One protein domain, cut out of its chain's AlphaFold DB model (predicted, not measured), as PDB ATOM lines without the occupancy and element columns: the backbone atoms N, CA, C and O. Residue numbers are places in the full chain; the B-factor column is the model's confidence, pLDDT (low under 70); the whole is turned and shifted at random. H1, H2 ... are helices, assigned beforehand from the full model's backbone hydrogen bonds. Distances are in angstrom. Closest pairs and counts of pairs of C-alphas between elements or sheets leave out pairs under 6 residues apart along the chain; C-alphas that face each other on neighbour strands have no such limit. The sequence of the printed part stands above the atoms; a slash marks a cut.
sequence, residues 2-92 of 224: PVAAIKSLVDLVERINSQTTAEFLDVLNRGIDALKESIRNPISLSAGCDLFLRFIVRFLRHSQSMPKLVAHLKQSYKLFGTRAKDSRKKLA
ATOM      1  N   PRO A   2     -23.681 -15.429  41.156       86.12
ATOM      2  CA  PRO A   2     -24.490 -15.647  42.371       86.12
ATOM      3  C   PRO A   2     -24.742 -14.373  43.193       86.12
ATOM      4  O   PRO A   2     -25.865 -14.097  43.591       86.12
ATOM      5  N   VAL A   3     -23.718 -13.531  43.379       88.50
ATOM      6  CA  VAL A   3     -23.866 -12.242  44.086       88.50
ATOM      7  C   VAL A   3     -24.836 -11.291  43.367       88.50
ATOM      8  O   VAL A   3     -25.550 -10.538  44.018       88.50
ATOM      9  N   ALA A   4     -24.866 -11.327  42.030       89.62
ATOM     10  CA  ALA A   4     -25.775 -10.500  41.239       89.62
ATOM     11  C   ALA A   4     -27.212 -11.034  41.309       89.62
ATOM     12  O   ALA A   4     -28.124 -10.240  41.481       89.62
ATOM     13  N   ALA A   5     -27.392 -12.360  41.282       91.38
ATOM     14  CA  ALA A   5     -28.692 -12.997  41.481       91.38
ATOM     15  C   ALA A   5     -29.315 -12.586  42.821       91.38
ATOM     16  O   ALA A   5     -30.448 -12.126  42.872       91.38
ATOM     17  N   ILE A   6     -28.525 -12.654  43.899       90.81
ATOM     18  CA  ILE A   6     -28.965 -12.233  45.233       90.81
ATOM     19  C   ILE A   6     -29.342 -10.749  45.242       90.81
ATOM     20  O   ILE A   6     -30.355 -10.396  45.832       90.81
ATOM     21  N   LYS A   7     -28.573  -9.878  44.571       91.06
ATOM     22  CA  LYS A   7     -28.929  -8.457  44.447       91.06
ATOM     23  C   LYS A   7     -30.299  -8.282  43.786       91.06
ATOM     24  O   LYS A   7     -31.146  -7.597  44.341       91.06
ATOM     25  N   SER A   8     -30.522  -8.933  42.645       92.06
ATOM     26  CA  SER A   8     -31.791  -8.858  41.916       92.06
ATOM     27  C   SER A   8     -32.974  -9.345  42.754       92.06
ATOM     28  O   SER A   8     -34.041  -8.743  42.710       92.06
ATOM     29  N   LEU A   9     -32.786 -10.398  43.555       91.38
ATOM     30  CA  LEU A   9     -33.829 -10.905  44.448       91.38
ATOM     31  C   LEU A   9     -34.082  -9.985  45.652       91.38
ATOM     32  O   LEU A   9     -35.220  -9.866  46.091       91.38
ATOM     33  N   VAL A  10     -33.058  -9.303  46.171       90.56
ATOM     34  CA  VAL A  10     -33.242  -8.256  47.193       90.56
ATOM     35  C   VAL A  10     -34.062  -7.103  46.619       90.56
ATOM     36  O   VAL A  10     -35.050  -6.710  47.231       90.56
ATOM     37  N   ASP A  11     -33.711  -6.633  45.419       90.44
ATOM     38  CA  ASP A  11     -34.441  -5.567  44.725       90.44
ATOM     39  C   ASP A  11     -35.900  -5.980  44.427       90.44
ATOM     40  O   ASP A  11     -36.801  -5.142  44.476       90.44
ATOM     41  N   LEU A  12     -36.152  -7.269  44.153       91.06
ATOM     42  CA  LEU A  12     -37.499  -7.828  44.001       91.06
ATOM     43  C   LEU A  12     -38.272  -7.778  45.323       91.06
ATOM     44  O   LEU A  12     -39.378  -7.251  45.348       91.06
ATOM     45  N   VAL A  13     -37.688  -8.277  46.418       88.19
ATOM     46  CA  VAL A  13     -38.332  -8.315  47.744       88.19
ATOM     47  C   VAL A  13     -38.723  -6.920  48.233       88.19
ATOM     48  O   VAL A  13     -39.759  -6.771  48.872       88.19
ATOM     49  N   GLU A  14     -37.955  -5.884  47.889       86.12
ATOM     50  CA  GLU A  14     -38.302  -4.491  48.205       86.12
ATOM     51  C   GLU A  14     -39.593  -3.998  47.540       86.12
ATOM     52  O   GLU A  14     -40.185  -3.027  48.006       86.12
ATOM     53  N   ARG A  15     -40.026  -4.646  46.455       88.12
ATOM     54  CA  ARG A  15     -41.223  -4.278  45.690       88.12
ATOM     55  C   ARG A  15     -42.431  -5.159  46.010       88.12
ATOM     56  O   ARG A  15     -43.519  -4.882  45.512       88.12
ATOM     57  N   ILE A  16     -42.256  -6.221  46.799       84.94
ATOM     58  CA  ILE A  16     -43.341  -7.145  47.138       84.94
ATOM     59  C   ILE A  16     -44.182  -6.550  48.272       84.94
ATOM     60  O   ILE A  16     -43.718  -6.420  49.403       84.94
ATOM     61  N   ASN A  17     -45.451  -6.267  47.979       77.56
ATOM     62  CA  ASN A  17     -46.469  -5.876  48.956       77.56
ATOM     63  C   ASN A  17     -47.409  -7.061  49.240       77.56
ATOM     64  O   ASN A  17     -48.583  -7.020  48.893       77.56
ATOM     65  N   SER A  18     -46.888  -8.142  49.821       75.81
ATOM     66  CA  SER A  18     -47.672  -9.343  50.152       75.81
ATOM     67  C   SER A  18     -48.163  -9.310  51.599       75.81
ATOM     68  O   SER A  18     -47.383  -8.998  52.504       75.81
ATOM     69  N   GLN A  19     -49.412  -9.709  51.840       72.06
ATOM     70  CA  GLN A  19     -49.984  -9.757  53.196       72.06
ATOM     71  C   GLN A  19     -49.703 -11.085  53.914       72.06
ATOM     72  O   GLN A  19     -49.733 -11.145  55.143       72.06
ATOM     73  N   THR A  20     -49.387 -12.146  53.162       83.25
ATOM     74  CA  THR A  20     -49.149 -13.490  53.706       83.25
ATOM     75  C   THR A  20     -47.766 -14.025  53.344       83.25
ATOM     76  O   THR A  20     -47.172 -13.666  52.326       83.25
ATOM     77  N   THR A  21     -47.238 -14.924  54.178       83.19
ATOM     78  CA  THR A  21     -45.972 -15.627  53.909       83.19
ATOM     79  C   THR A  21     -46.062 -16.552  52.697       83.19
ATOM     80  O   THR A  21     -45.067 -16.717  51.997       83.19
ATOM     81  N   ALA A  22     -47.231 -17.140  52.434       85.88
ATOM     82  CA  ALA A  22     -47.448 -18.020  51.289       85.88
ATOM     83  C   ALA A  22     -47.374 -17.248  49.964       85.88
ATOM     84  O   ALA A  22     -46.609 -17.627  49.081       85.88
ATOM     85  N   GLU A  23     -48.090 -16.125  49.865       88.31
ATOM     86  CA  GLU A  23     -48.046 -15.238  48.696       88.31
ATOM     87  C   GLU A  23     -46.635 -14.682  48.467       88.31
ATOM     88  O   GLU A  23     -46.135 -14.679  47.344       88.31
ATOM     89  N   PHE A  24     -45.955 -14.272  49.543       87.56
ATOM     90  CA  PHE A  24     -44.571 -13.811  49.476       87.56
ATOM     91  C   PHE A  24     -43.637 -14.856  48.845       87.56
ATOM     92  O   PHE A  24     -42.839 -14.534  47.962       87.56
ATOM     93  N   LEU A  25     -43.726 -16.110  49.303       88.75
ATOM     94  CA  LEU A  25     -42.892 -17.198  48.796       88.75
ATOM     95  C   LEU A  25     -43.253 -17.579  47.358       88.75
ATOM     96  O   LEU A  25     -42.346 -17.884  46.588       88.75
ATOM     97  N   ASP A  26     -44.530 -17.520  46.977       91.50
ATOM     98  CA  ASP A  26     -44.964 -17.758  45.597       91.50
ATOM     99  C   ASP A  26     -44.373 -16.722  44.626       91.50
ATOM    100  O   ASP A  26     -43.728 -17.085  43.641       91.50
ATOM    101  N   VAL A  27     -44.507 -15.429  44.941       92.00
ATOM    102  CA  VAL A  27     -43.944 -14.341  44.121       92.00
ATOM    103  C   VAL A  27     -42.423 -14.461  44.025       92.00
ATOM    104  O   VAL A  27     -41.846 -14.270  42.952       92.00
ATOM    105  N   LEU A  28     -41.761 -14.805  45.134       91.75
ATOM    106  CA  LEU A  28     -40.317 -15.003  45.156       91.75
ATOM    107  C   LEU A  28     -39.884 -16.187  44.278       91.75
ATOM    108  O   LEU A  28     -38.927 -16.041  43.520       91.75
ATOM    109  N   ASN A  29     -40.569 -17.330  44.362       93.56
ATOM    110  CA  ASN A  29     -40.258 -18.503  43.543       93.56
ATOM    111  C   ASN A  29     -40.468 -18.208  42.055       93.56
ATOM    112  O   ASN A  29     -39.551 -18.438  41.273       93.56
ATOM    113  N   ARG A  30     -41.577 -17.555  41.678       94.00
ATOM    114  CA  ARG A  30     -41.793 -17.094  40.295       94.00
ATOM    115  C   ARG A  30     -40.680 -16.169  39.804       94.00
ATOM    116  O   ARG A  30     -40.232 -16.287  38.667       94.00
ATOM    117  N   GLY A  31     -40.199 -15.266  40.659       93.25
ATOM    118  CA  GLY A  31     -39.062 -14.402  40.340       93.25
ATOM    119  C   GLY A  31     -37.742 -15.164  40.177       93.25
ATOM    120  O   GLY A  31     -36.940 -14.828  39.304       93.25
ATOM    121  N   ILE A  32     -37.510 -16.196  40.993       93.75
ATOM    122  CA  ILE A  32     -36.346 -17.083  40.874       93.75
ATOM    123  C   ILE A  32     -36.404 -17.877  39.566       93.75
ATOM    124  O   ILE A  32     -35.386 -17.955  38.878       93.75
ATOM    125  N   ASP A  33     -37.561 -18.434  39.219       93.69
ATOM    126  CA  ASP A  33     -37.740 -19.244  38.014       93.69
ATOM    127  C   ASP A  33     -37.577 -18.388  36.754       93.69
ATOM    128  O   ASP A  33     -36.744 -18.710  35.908       93.69
ATOM    129  N   ALA A  34     -38.201 -17.206  36.709       94.00
ATOM    130  CA  ALA A  34     -37.997 -16.242  35.626       94.00
ATOM    131  C   ALA A  34     -36.517 -15.835  35.474       94.00
ATOM    132  O   ALA A  34     -36.001 -15.687  34.363       94.00
ATOM    133  N   LEU A  35     -35.791 -15.678  36.590       92.94
ATOM    134  CA  LEU A  35     -34.364 -15.365  36.555       92.94
ATOM    135  C   LEU A  35     -33.529 -16.550  36.038       92.94
ATOM    136  O   LEU A  35     -32.578 -16.330  35.285       92.94
ATOM    137  N   LYS A  36     -33.872 -17.786  36.414       91.31
ATOM    138  CA  LYS A  36     -33.211 -19.006  35.921       91.31
ATOM    139  C   LYS A  36     -33.452 -19.200  34.421       91.31
ATOM    140  O   LYS A  36     -32.494 -19.476  33.709       91.31
ATOM    141  N   GLU A  37     -34.673 -18.979  33.942       92.81
ATOM    142  CA  GLU A  37     -35.044 -19.088  32.523       92.81
ATOM    143  C   GLU A  37     -34.409 -17.998  31.649       92.81
ATOM    144  O   GLU A  37     -34.087 -18.235  30.485       92.81
ATOM    145  N   SER A  38     -34.153 -16.810  32.210       91.56
ATOM    146  CA  SER A  38     -33.546 -15.694  31.469       91.56
ATOM    147  C   SER A  38     -32.103 -15.948  31.004       91.56
ATOM    148  O   SER A  38     -31.569 -15.192  30.189       91.56
ATOM    149  N   ILE A  39     -31.437 -16.985  31.526       90.19
ATOM    150  CA  ILE A  39     -30.021 -17.263  31.282       90.19
ATOM    151  C   ILE A  39     -29.853 -18.707  30.825       90.19
ATOM    152  O   ILE A  39     -30.270 -19.638  31.499       90.19
ATOM    153  N   ARG A  40     -29.115 -18.898  29.724       85.81
ATOM    154  CA  ARG A  40     -28.861 -20.223  29.134       85.81
ATOM    155  C   ARG A  40     -28.237 -21.227  30.117       85.81
ATOM    156  O   ARG A  40     -28.641 -22.378  30.134       85.81
ATOM    157  N   ASN A  41     -27.269 -20.788  30.926       86.62
ATOM    158  CA  ASN A  41     -26.566 -21.629  31.904       86.62
ATOM    159  C   ASN A  41     -26.743 -21.064  33.327       86.62
ATOM    160  O   ASN A  41     -25.883 -20.315  33.808       86.62
ATOM    161  N   PRO A  42     -27.843 -21.395  34.029       87.19
ATOM    162  CA  PRO A  42     -28.175 -20.772  35.304       87.19
ATOM    163  C   PRO A  42     -27.431 -21.377  36.502       87.19
ATOM    164  O   PRO A  42     -27.670 -20.941  37.612       87.19
ATOM    165  N   ILE A  43     -26.508 -22.329  36.339       90.25
ATOM    166  CA  ILE A  43     -25.911 -23.120  37.442       90.25
ATOM    167  C   ILE A  43     -25.310 -22.245  38.554       90.25
ATOM    168  O   ILE A  43     -25.629 -22.374  39.733       90.25
ATOM    169  N   SER A  44     -24.447 -21.294  38.197       89.62
ATOM    170  CA  SER A  44     -23.843 -20.402  39.199       89.62
ATOM    171  C   SER A  44     -24.861 -19.405  39.778       89.62
ATOM    172  O   SER A  44     -24.655 -18.847  40.854       89.62
ATOM    173  N   LEU A  45     -25.952 -19.139  39.056       91.69
ATOM    174  CA  LEU A  45     -27.036 -18.262  39.490       91.69
ATOM    175  C   LEU A  45     -28.010 -18.989  40.427       91.69
ATOM    176  O   LEU A  45     -28.339 -18.436  41.474       91.69
ATOM    177  N   SER A  46     -28.378 -20.234  40.119       91.75
ATOM    178  CA  SER A  46     -29.228 -21.091  40.940       91.75
ATOM    179  C   SER A  46     -28.602 -21.327  42.310       91.75
ATOM    180  O   SER A  46     -29.309 -21.210  43.301       91.75
ATOM    181  N   ALA A  47     -27.273 -21.479  42.396       91.81
ATOM    182  CA  ALA A  47     -26.548 -21.495  43.675       91.81
ATOM    183  C   ALA A  47     -26.899 -20.286  44.567       91.81
ATOM    184  O   ALA A  47     -27.160 -20.418  45.763       91.81
ATOM    185  N   GLY A  48     -26.909 -19.089  43.970       91.88
ATOM    186  CA  GLY A  48     -27.236 -17.841  44.656       91.88
ATOM    187  C   GLY A  48     -28.715 -17.750  45.031       91.88
ATOM    188  O   GLY A  48     -29.027 -17.349  46.153       91.88
ATOM    189  N   CYS A  49     -29.610 -18.149  44.124       92.19
ATOM    190  CA  CYS A  49     -31.055 -18.189  44.360       92.19
ATOM    191  C   CYS A  49     -31.422 -19.155  45.493       92.19
ATOM    192  O   CYS A  49     -32.155 -18.779  46.404       92.19
ATOM    193  N   ASP A  50     -30.867 -20.366  45.488       90.75
ATOM    194  CA  ASP A  50     -31.149 -21.390  46.495       90.75
ATOM    195  C   ASP A  50     -30.613 -20.972  47.870       90.75
ATOM    196  O   ASP A  50     -31.283 -21.149  48.892       90.75
ATOM    197  N   LEU A  51     -29.419 -20.365  47.911       90.38
ATOM    198  CA  LEU A  51     -28.859 -19.797  49.137       90.38
ATOM    199  C   LEU A  51     -29.759 -18.686  49.698       90.38
ATOM    200  O   LEU A  51     -29.995 -18.637  50.907       90.38
ATOM    201  N   PHE A  52     -30.276 -17.818  48.826       90.88
ATOM    202  CA  PHE A  52     -31.183 -16.735  49.200       90.88
ATOM    203  C   PHE A  52     -32.522 -17.257  49.726       90.88
ATOM    204  O   PHE A  52     -32.954 -16.854  50.807       90.88
ATOM    205  N   LEU A  53     -33.137 -18.207  49.020       90.38
ATOM    206  CA  LEU A  53     -34.396 -18.821  49.429       90.38
ATOM    207  C   LEU A  53     -34.254 -19.503  50.795       90.38
ATOM    208  O   LEU A  53     -35.072 -19.287  51.686       90.38
ATOM    209  N   ARG A  54     -33.171 -20.259  51.015       89.19
ATOM    210  CA  ARG A  54     -32.886 -20.879  52.321       89.19
ATOM    211  C   ARG A  54     -32.703 -19.848  53.428       89.19
ATOM    212  O   ARG A  54     -33.168 -20.080  54.544       89.19
ATOM    213  N   PHE A  55     -32.028 -18.736  53.144       88.69
ATOM    214  CA  PHE A  55     -31.859 -17.650  54.106       88.69
ATOM    215  C   PHE A  55     -33.214 -17.065  54.525       88.69
ATOM    216  O   PHE A  55     -33.482 -16.941  55.719       88.69
ATOM    217  N   ILE A  56     -34.091 -16.795  53.555       88.12
ATOM    218  CA  ILE A  56     -35.446 -16.288  53.793       88.12
ATOM    219  C   ILE A  56     -36.292 -17.293  54.571       88.12
ATOM    220  O   ILE A  56     -36.856 -16.941  55.603       88.12
ATOM    221  N   VAL A  57     -36.354 -18.551  54.131       88.12
ATOM    222  CA  VAL A  57     -37.146 -19.591  54.807       88.12
ATOM    223  C   VAL A  57     -36.663 -19.781  56.245       88.12
ATOM    224  O   VAL A  57     -37.474 -19.876  57.167       88.12
ATOM    225  N   ARG A  58     -35.343 -19.769  56.476       87.62
ATOM    226  CA  ARG A  58     -34.775 -19.825  57.828       87.62
ATOM    227  C   ARG A  58     -35.190 -18.620  58.666       87.62
ATOM    228  O   ARG A  58     -35.504 -18.801  59.837       87.62
ATOM    229  N   PHE A  59     -35.196 -17.421  58.094       84.25
ATOM    230  CA  PHE A  59     -35.614 -16.208  58.791       84.25
ATOM    231  C   PHE A  59     -37.105 -16.242  59.162       84.25
ATOM    232  O   PHE A  59     -37.451 -15.996  60.316       84.25
ATOM    233  N   LEU A  60     -37.975 -16.628  58.223       82.62
ATOM    234  CA  LEU A  60     -39.425 -16.715  58.434       82.62
ATOM    235  C   LEU A  60     -39.803 -17.741  59.514       82.62
ATOM    236  O   LEU A  60     -40.721 -17.494  60.292       82.62
ATOM    237  N   ARG A  61     -39.059 -18.851  59.633       83.00
ATOM    238  CA  ARG A  61     -39.258 -19.848  60.705       83.00
ATOM    239  C   ARG A  61     -39.020 -19.307  62.118       83.00
ATOM    240  O   ARG A  61     -39.520 -19.902  63.063       83.00
ATOM    241  N   HIS A  62     -38.269 -18.216  62.274       80.81
ATOM    242  CA  HIS A  62     -38.006 -17.588  63.576       80.81
ATOM    243  C   HIS A  62     -38.989 -16.436  63.882       80.81
ATOM    244  O   HIS A  62     -38.680 -15.562  64.689       80.81
ATOM    245  N   SER A  63     -40.168 -16.434  63.243       58.09
ATOM    246  CA  SER A  63     -41.326 -15.583  63.565       58.09
ATOM    247  C   SER A  63     -41.051 -14.074  63.553       58.09
ATOM    248  O   SER A  63     -41.395 -13.352  64.488       58.09
ATOM    249  N   GLN A  64     -40.433 -13.576  62.479       63.50
ATOM    250  CA  GLN A  64     -40.215 -12.140  62.292       63.50
ATOM    251  C   GLN A  64     -41.238 -11.509  61.339       63.50
ATOM    252  O   GLN A  64     -41.642 -12.100  60.342       63.50
ATOM    253  N   SER A  65     -41.626 -10.270  61.650       74.25
ATOM    254  CA  SER A  65     -42.519  -9.440  60.833       74.25
ATOM    255  C   SER A  65     -41.869  -9.048  59.493       74.25
ATOM    256  O   SER A  65     -40.667  -8.775  59.442       74.25
ATOM    257  N   MET A  66     -42.661  -8.968  58.417       72.50
ATOM    258  CA  MET A  66     -42.192  -8.671  57.049       72.50
ATOM    259  C   MET A  66     -41.348  -7.384  56.909       72.50
ATOM    260  O   MET A  66     -40.320  -7.423  56.233       72.50
ATOM    261  N   PRO A  67     -41.647  -6.259  57.588       77.06
ATOM    262  CA  PRO A  67     -40.796  -5.067  57.523       77.06
ATOM    263  C   PRO A  67     -39.396  -5.297  58.111       77.06
ATOM    264  O   PRO A  67     -38.405  -4.758  57.611       77.06
ATOM    265  N   LYS A  68     -39.284  -6.149  59.144       81.06
ATOM    266  CA  LYS A  68     -37.988  -6.539  59.722       81.06
ATOM    267  C   LYS A  68     -37.198  -7.425  58.760       81.06
ATOM    268  O   LYS A  68     -35.977  -7.284  58.703       81.06
ATOM    269  N   LEU A  69     -37.869  -8.271  57.969       80.62
ATOM    270  CA  LEU A  69     -37.233  -9.069  56.913       80.62
ATOM    271  C   LEU A  69     -36.534  -8.171  55.890       80.62
ATOM    272  O   LEU A  69     -35.352  -8.371  55.629       80.62
ATOM    273  N   VAL A  70     -37.222  -7.162  55.351       80.75
ATOM    274  CA  VAL A  70     -36.653  -6.271  54.323       80.75
ATOM    275  C   VAL A  70     -35.441  -5.503  54.861       80.75
ATOM    276  O   VAL A  70     -34.388  -5.465  54.218       80.75
ATOM    277  N   ALA A  71     -35.545  -4.944  56.071       83.50
ATOM    278  CA  ALA A  71     -34.426  -4.255  56.715       83.50
ATOM    279  C   ALA A  71     -33.232  -5.199  56.955       83.50
ATOM    280  O   ALA A  71     -32.085  -4.864  56.638       83.50
ATOM    281  N   HIS A  72     -33.503  -6.409  57.452       86.25
ATOM    282  CA  HIS A  72     -32.476  -7.411  57.705       86.25
ATOM    283  C   HIS A  72     -31.822  -7.920  56.413       86.25
ATOM    284  O   HIS A  72     -30.602  -8.098  56.375       86.25
ATOM    285  N   LEU A  73     -32.593  -8.105  55.339       86.06
ATOM    286  CA  LEU A  73     -32.091  -8.489  54.021       86.06
ATOM    287  C   LEU A  73     -31.160  -7.423  53.447       86.06
ATOM    288  O   LEU A  73     -30.071  -7.769  52.994       86.06
ATOM    289  N   LYS A  74     -31.518  -6.134  53.537       83.81
ATOM    290  CA  LYS A  74     -30.662  -5.022  53.085       83.81
ATOM    291  C   LYS A  74     -29.303  -5.030  53.778       83.81
ATOM    292  O   LYS A  74     -28.260  -4.927  53.125       83.81
ATOM    293  N   GLN A  75     -29.304  -5.165  55.103       86.31
ATOM    294  CA  GLN A  75     -28.072  -5.221  55.888       86.31
ATOM    295  C   GLN A  75     -27.257  -6.480  55.556       86.31
ATOM    296  O   GLN A  75     -26.050  -6.399  55.310       86.31
ATOM    297  N   SER A  76     -27.923  -7.633  55.490       85.81
ATOM    298  CA  SER A  76     -27.294  -8.927  55.221       85.81
ATOM    299  C   SER A  76     -26.713  -9.010  53.813       85.81
ATOM    300  O   SER A  76     -25.616  -9.534  53.642       85.81
ATOM    301  N   TYR A  77     -27.381  -8.438  52.812       87.69
ATOM    302  CA  TYR A  77     -26.896  -8.363  51.437       87.69
ATOM    303  C   TYR A  77     -25.629  -7.511  51.321       87.69
ATOM    304  O   TYR A  77     -24.645  -7.960  50.728       87.69
ATOM    305  N   LYS A  78     -25.605  -6.312  51.927       87.44
ATOM    306  CA  LYS A  78     -24.394  -5.468  51.955       87.44
ATOM    307  C   LYS A  78     -23.217  -6.236  52.558       87.44
ATOM    308  O   LYS A  78     -22.131  -6.274  51.980       87.44
ATOM    309  N   LEU A  79     -23.463  -6.912  53.680       88.69
ATOM    310  CA  LEU A  79     -22.467  -7.740  54.347       88.69
ATOM    311  C   LEU A  79     -22.033  -8.933  53.486       88.69
ATOM    312  O   LEU A  79     -20.843  -9.234  53.413       88.69
ATOM    313  N   PHE A  80     -22.966  -9.590  52.796       88.38
ATOM    314  CA  PHE A  80     -22.686 -10.691  51.877       88.38
ATOM    315  C   PHE A  80     -21.815 -10.243  50.700       88.38
ATOM    316  O   PHE A  80     -20.848 -10.923  50.370       88.38
ATOM    317  N   GLY A  81     -22.090  -9.078  50.107       87.69
ATOM    318  CA  GLY A  81     -21.280  -8.514  49.027       87.69
ATOM    319  C   GLY A  81     -19.826  -8.272  49.448       87.69
ATOM    320  O   GLY A  81     -18.900  -8.654  48.725       87.69
ATOM    321  N   THR A  82     -19.615  -7.701  50.639       90.31
ATOM    322  CA  THR A  82     -18.276  -7.517  51.223       90.31
ATOM    323  C   THR A  82     -17.612  -8.863  51.508       90.31
ATOM    324  O   THR A  82     -16.518  -9.129  51.013       90.31
ATOM    325  N   ARG A  83     -18.319  -9.782  52.180       90.12
ATOM    326  CA  ARG A  83     -17.823 -11.133  52.484       90.12
ATOM    327  C   ARG A  83     -17.477 -11.932  51.233       90.12
ATOM    328  O   ARG A  83     -16.492 -12.662  51.248       90.12
ATOM    329  N   ALA A  84     -18.229 -11.803  50.144       89.00
ATOM    330  CA  ALA A  84     -17.938 -12.480  48.883       89.00
ATOM    331  C   ALA A  84     -16.636 -11.963  48.247       89.00
ATOM    332  O   ALA A  84     -15.862 -12.751  47.701       89.00
ATOM    333  N   LYS A  85     -16.356 -10.653  48.344       89.19
ATOM    334  CA  LYS A  85     -15.069 -10.076  47.918       89.19
ATOM    335  C   LYS A  85     -13.925 -10.548  48.816       89.19
ATOM    336  O   LYS A  85     -12.894 -10.974  48.299       89.19
ATOM    337  N   ASP A  86     -14.121 -10.529  50.130       92.00
ATOM    338  CA  ASP A  86     -13.103 -10.949  51.096       92.00
ATOM    339  C   ASP A  86     -12.814 -12.447  51.021       92.00
ATOM    340  O   ASP A  86     -11.668 -12.859  51.166       92.00
ATOM    341  N   SER A  87     -13.823 -13.265  50.713       91.88
ATOM    342  CA  SER A  87     -13.658 -14.709  50.514       91.88
ATOM    343  C   SER A  87     -12.687 -15.004  49.376       91.88
ATOM    344  O   SER A  87     -11.839 -15.876  49.523       91.88
ATOM    345  N   ARG A  88     -12.727 -14.234  48.278       91.44
ATOM    346  CA  ARG A  88     -11.737 -14.371  47.198       91.44
ATOM    347  C   ARG A  88     -10.326 -14.010  47.647       91.44
ATOM    348  O   ARG A  88      -9.395 -14.704  47.266       91.44
ATOM    349  N   LYS A  89     -10.161 -12.964  48.463       92.62
ATOM    350  CA  LYS A  89      -8.846 -12.595  49.019       92.62
ATOM    351  C   LYS A  89      -8.314 -13.681  49.957       92.62
ATOM    352  O   LYS A  89      -7.154 -14.059  49.863       92.62
ATOM    353  N   LYS A  90      -9.175 -14.220  50.826       93.88
ATOM    354  CA  LYS A  90      -8.833 -15.334  51.724       93.88
ATOM    355  C   LYS A  90      -8.431 -16.578  50.935       93.88
ATOM    356  O   LYS A  90      -7.387 -17.152  51.219       93.88
ATOM    357  N   LEU A  91      -9.215 -16.945  49.920       94.19
ATOM    358  CA  LEU A  91      -8.897 -18.046  49.007       94.19
ATOM    359  C   LEU A  91      -7.567 -17.817  48.294       94.19
ATOM    360  O   LEU A  91      -6.764 -18.737  48.231       94.19
ATOM    361  N   ALA A  92      -7.309 -16.598  47.817       94.31
ATOM    362  CA  ALA A  92      -6.048 -16.255  47.177       94.31
ATOM    363  C   ALA A  92      -4.847 -16.467  48.112       94.31
ATOM    364  O   ALA A  92      -3.881 -17.105  47.715       94.31
TER     365      ALA A  92
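AT A GLANCE: This is residues 2 to 92 of the 224 residues of the protein "eIF-2B GDP-GTP exchange factor subunit alpha" of Orbilia oligospora (UniProt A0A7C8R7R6). H1 sits in the middle of an up-and-down bundle, with the hairpin of H2 and H3 packed across it and long H4 alongside; residues 86 to 92 of H4 stick out. The printed part has 91 residues with four named helices, H1 to H4 in chain order, all helix. It is compact, radius of gyration of the C-alphas 13.6 A, spanning 44 by 29 by 20 A.

IN THESE COORDINATES: H1, residues 2 to 13, begins at C-alpha 2 (-24.490, -15.647, 42.371). H2, residues 21 to 37, and H3, residues 43 to 60, measure 24.3 A and 25.8 A. H4, residues 66 to 92, 38.2 A long with a kink of 25 degrees near residue 77, ends at C-alpha 92 (-6.048, -16.255, 47.177).

HOW THE PARTS SIT: H1 touches H3, closest C-alphas Pro 2 and Gly 48, 4.2 A, at a steep tilt of 45 degrees. H4 touches H1, closest C-alphas Val 3 and Gly 81, 6.7 A. H2 and H4 are apart. O i to N i+4 pairs are within hydrogen-bond range throughout H1 and H2, 13 of 14 in H3 and 22 of 23 in H4.

THE WHOLE: The farthest C-alphas, Gln 19 and Ala 92, are 44.8 A apart. The printed part has no cut and no long link; residues 63 to 64 have pLDDT under 70.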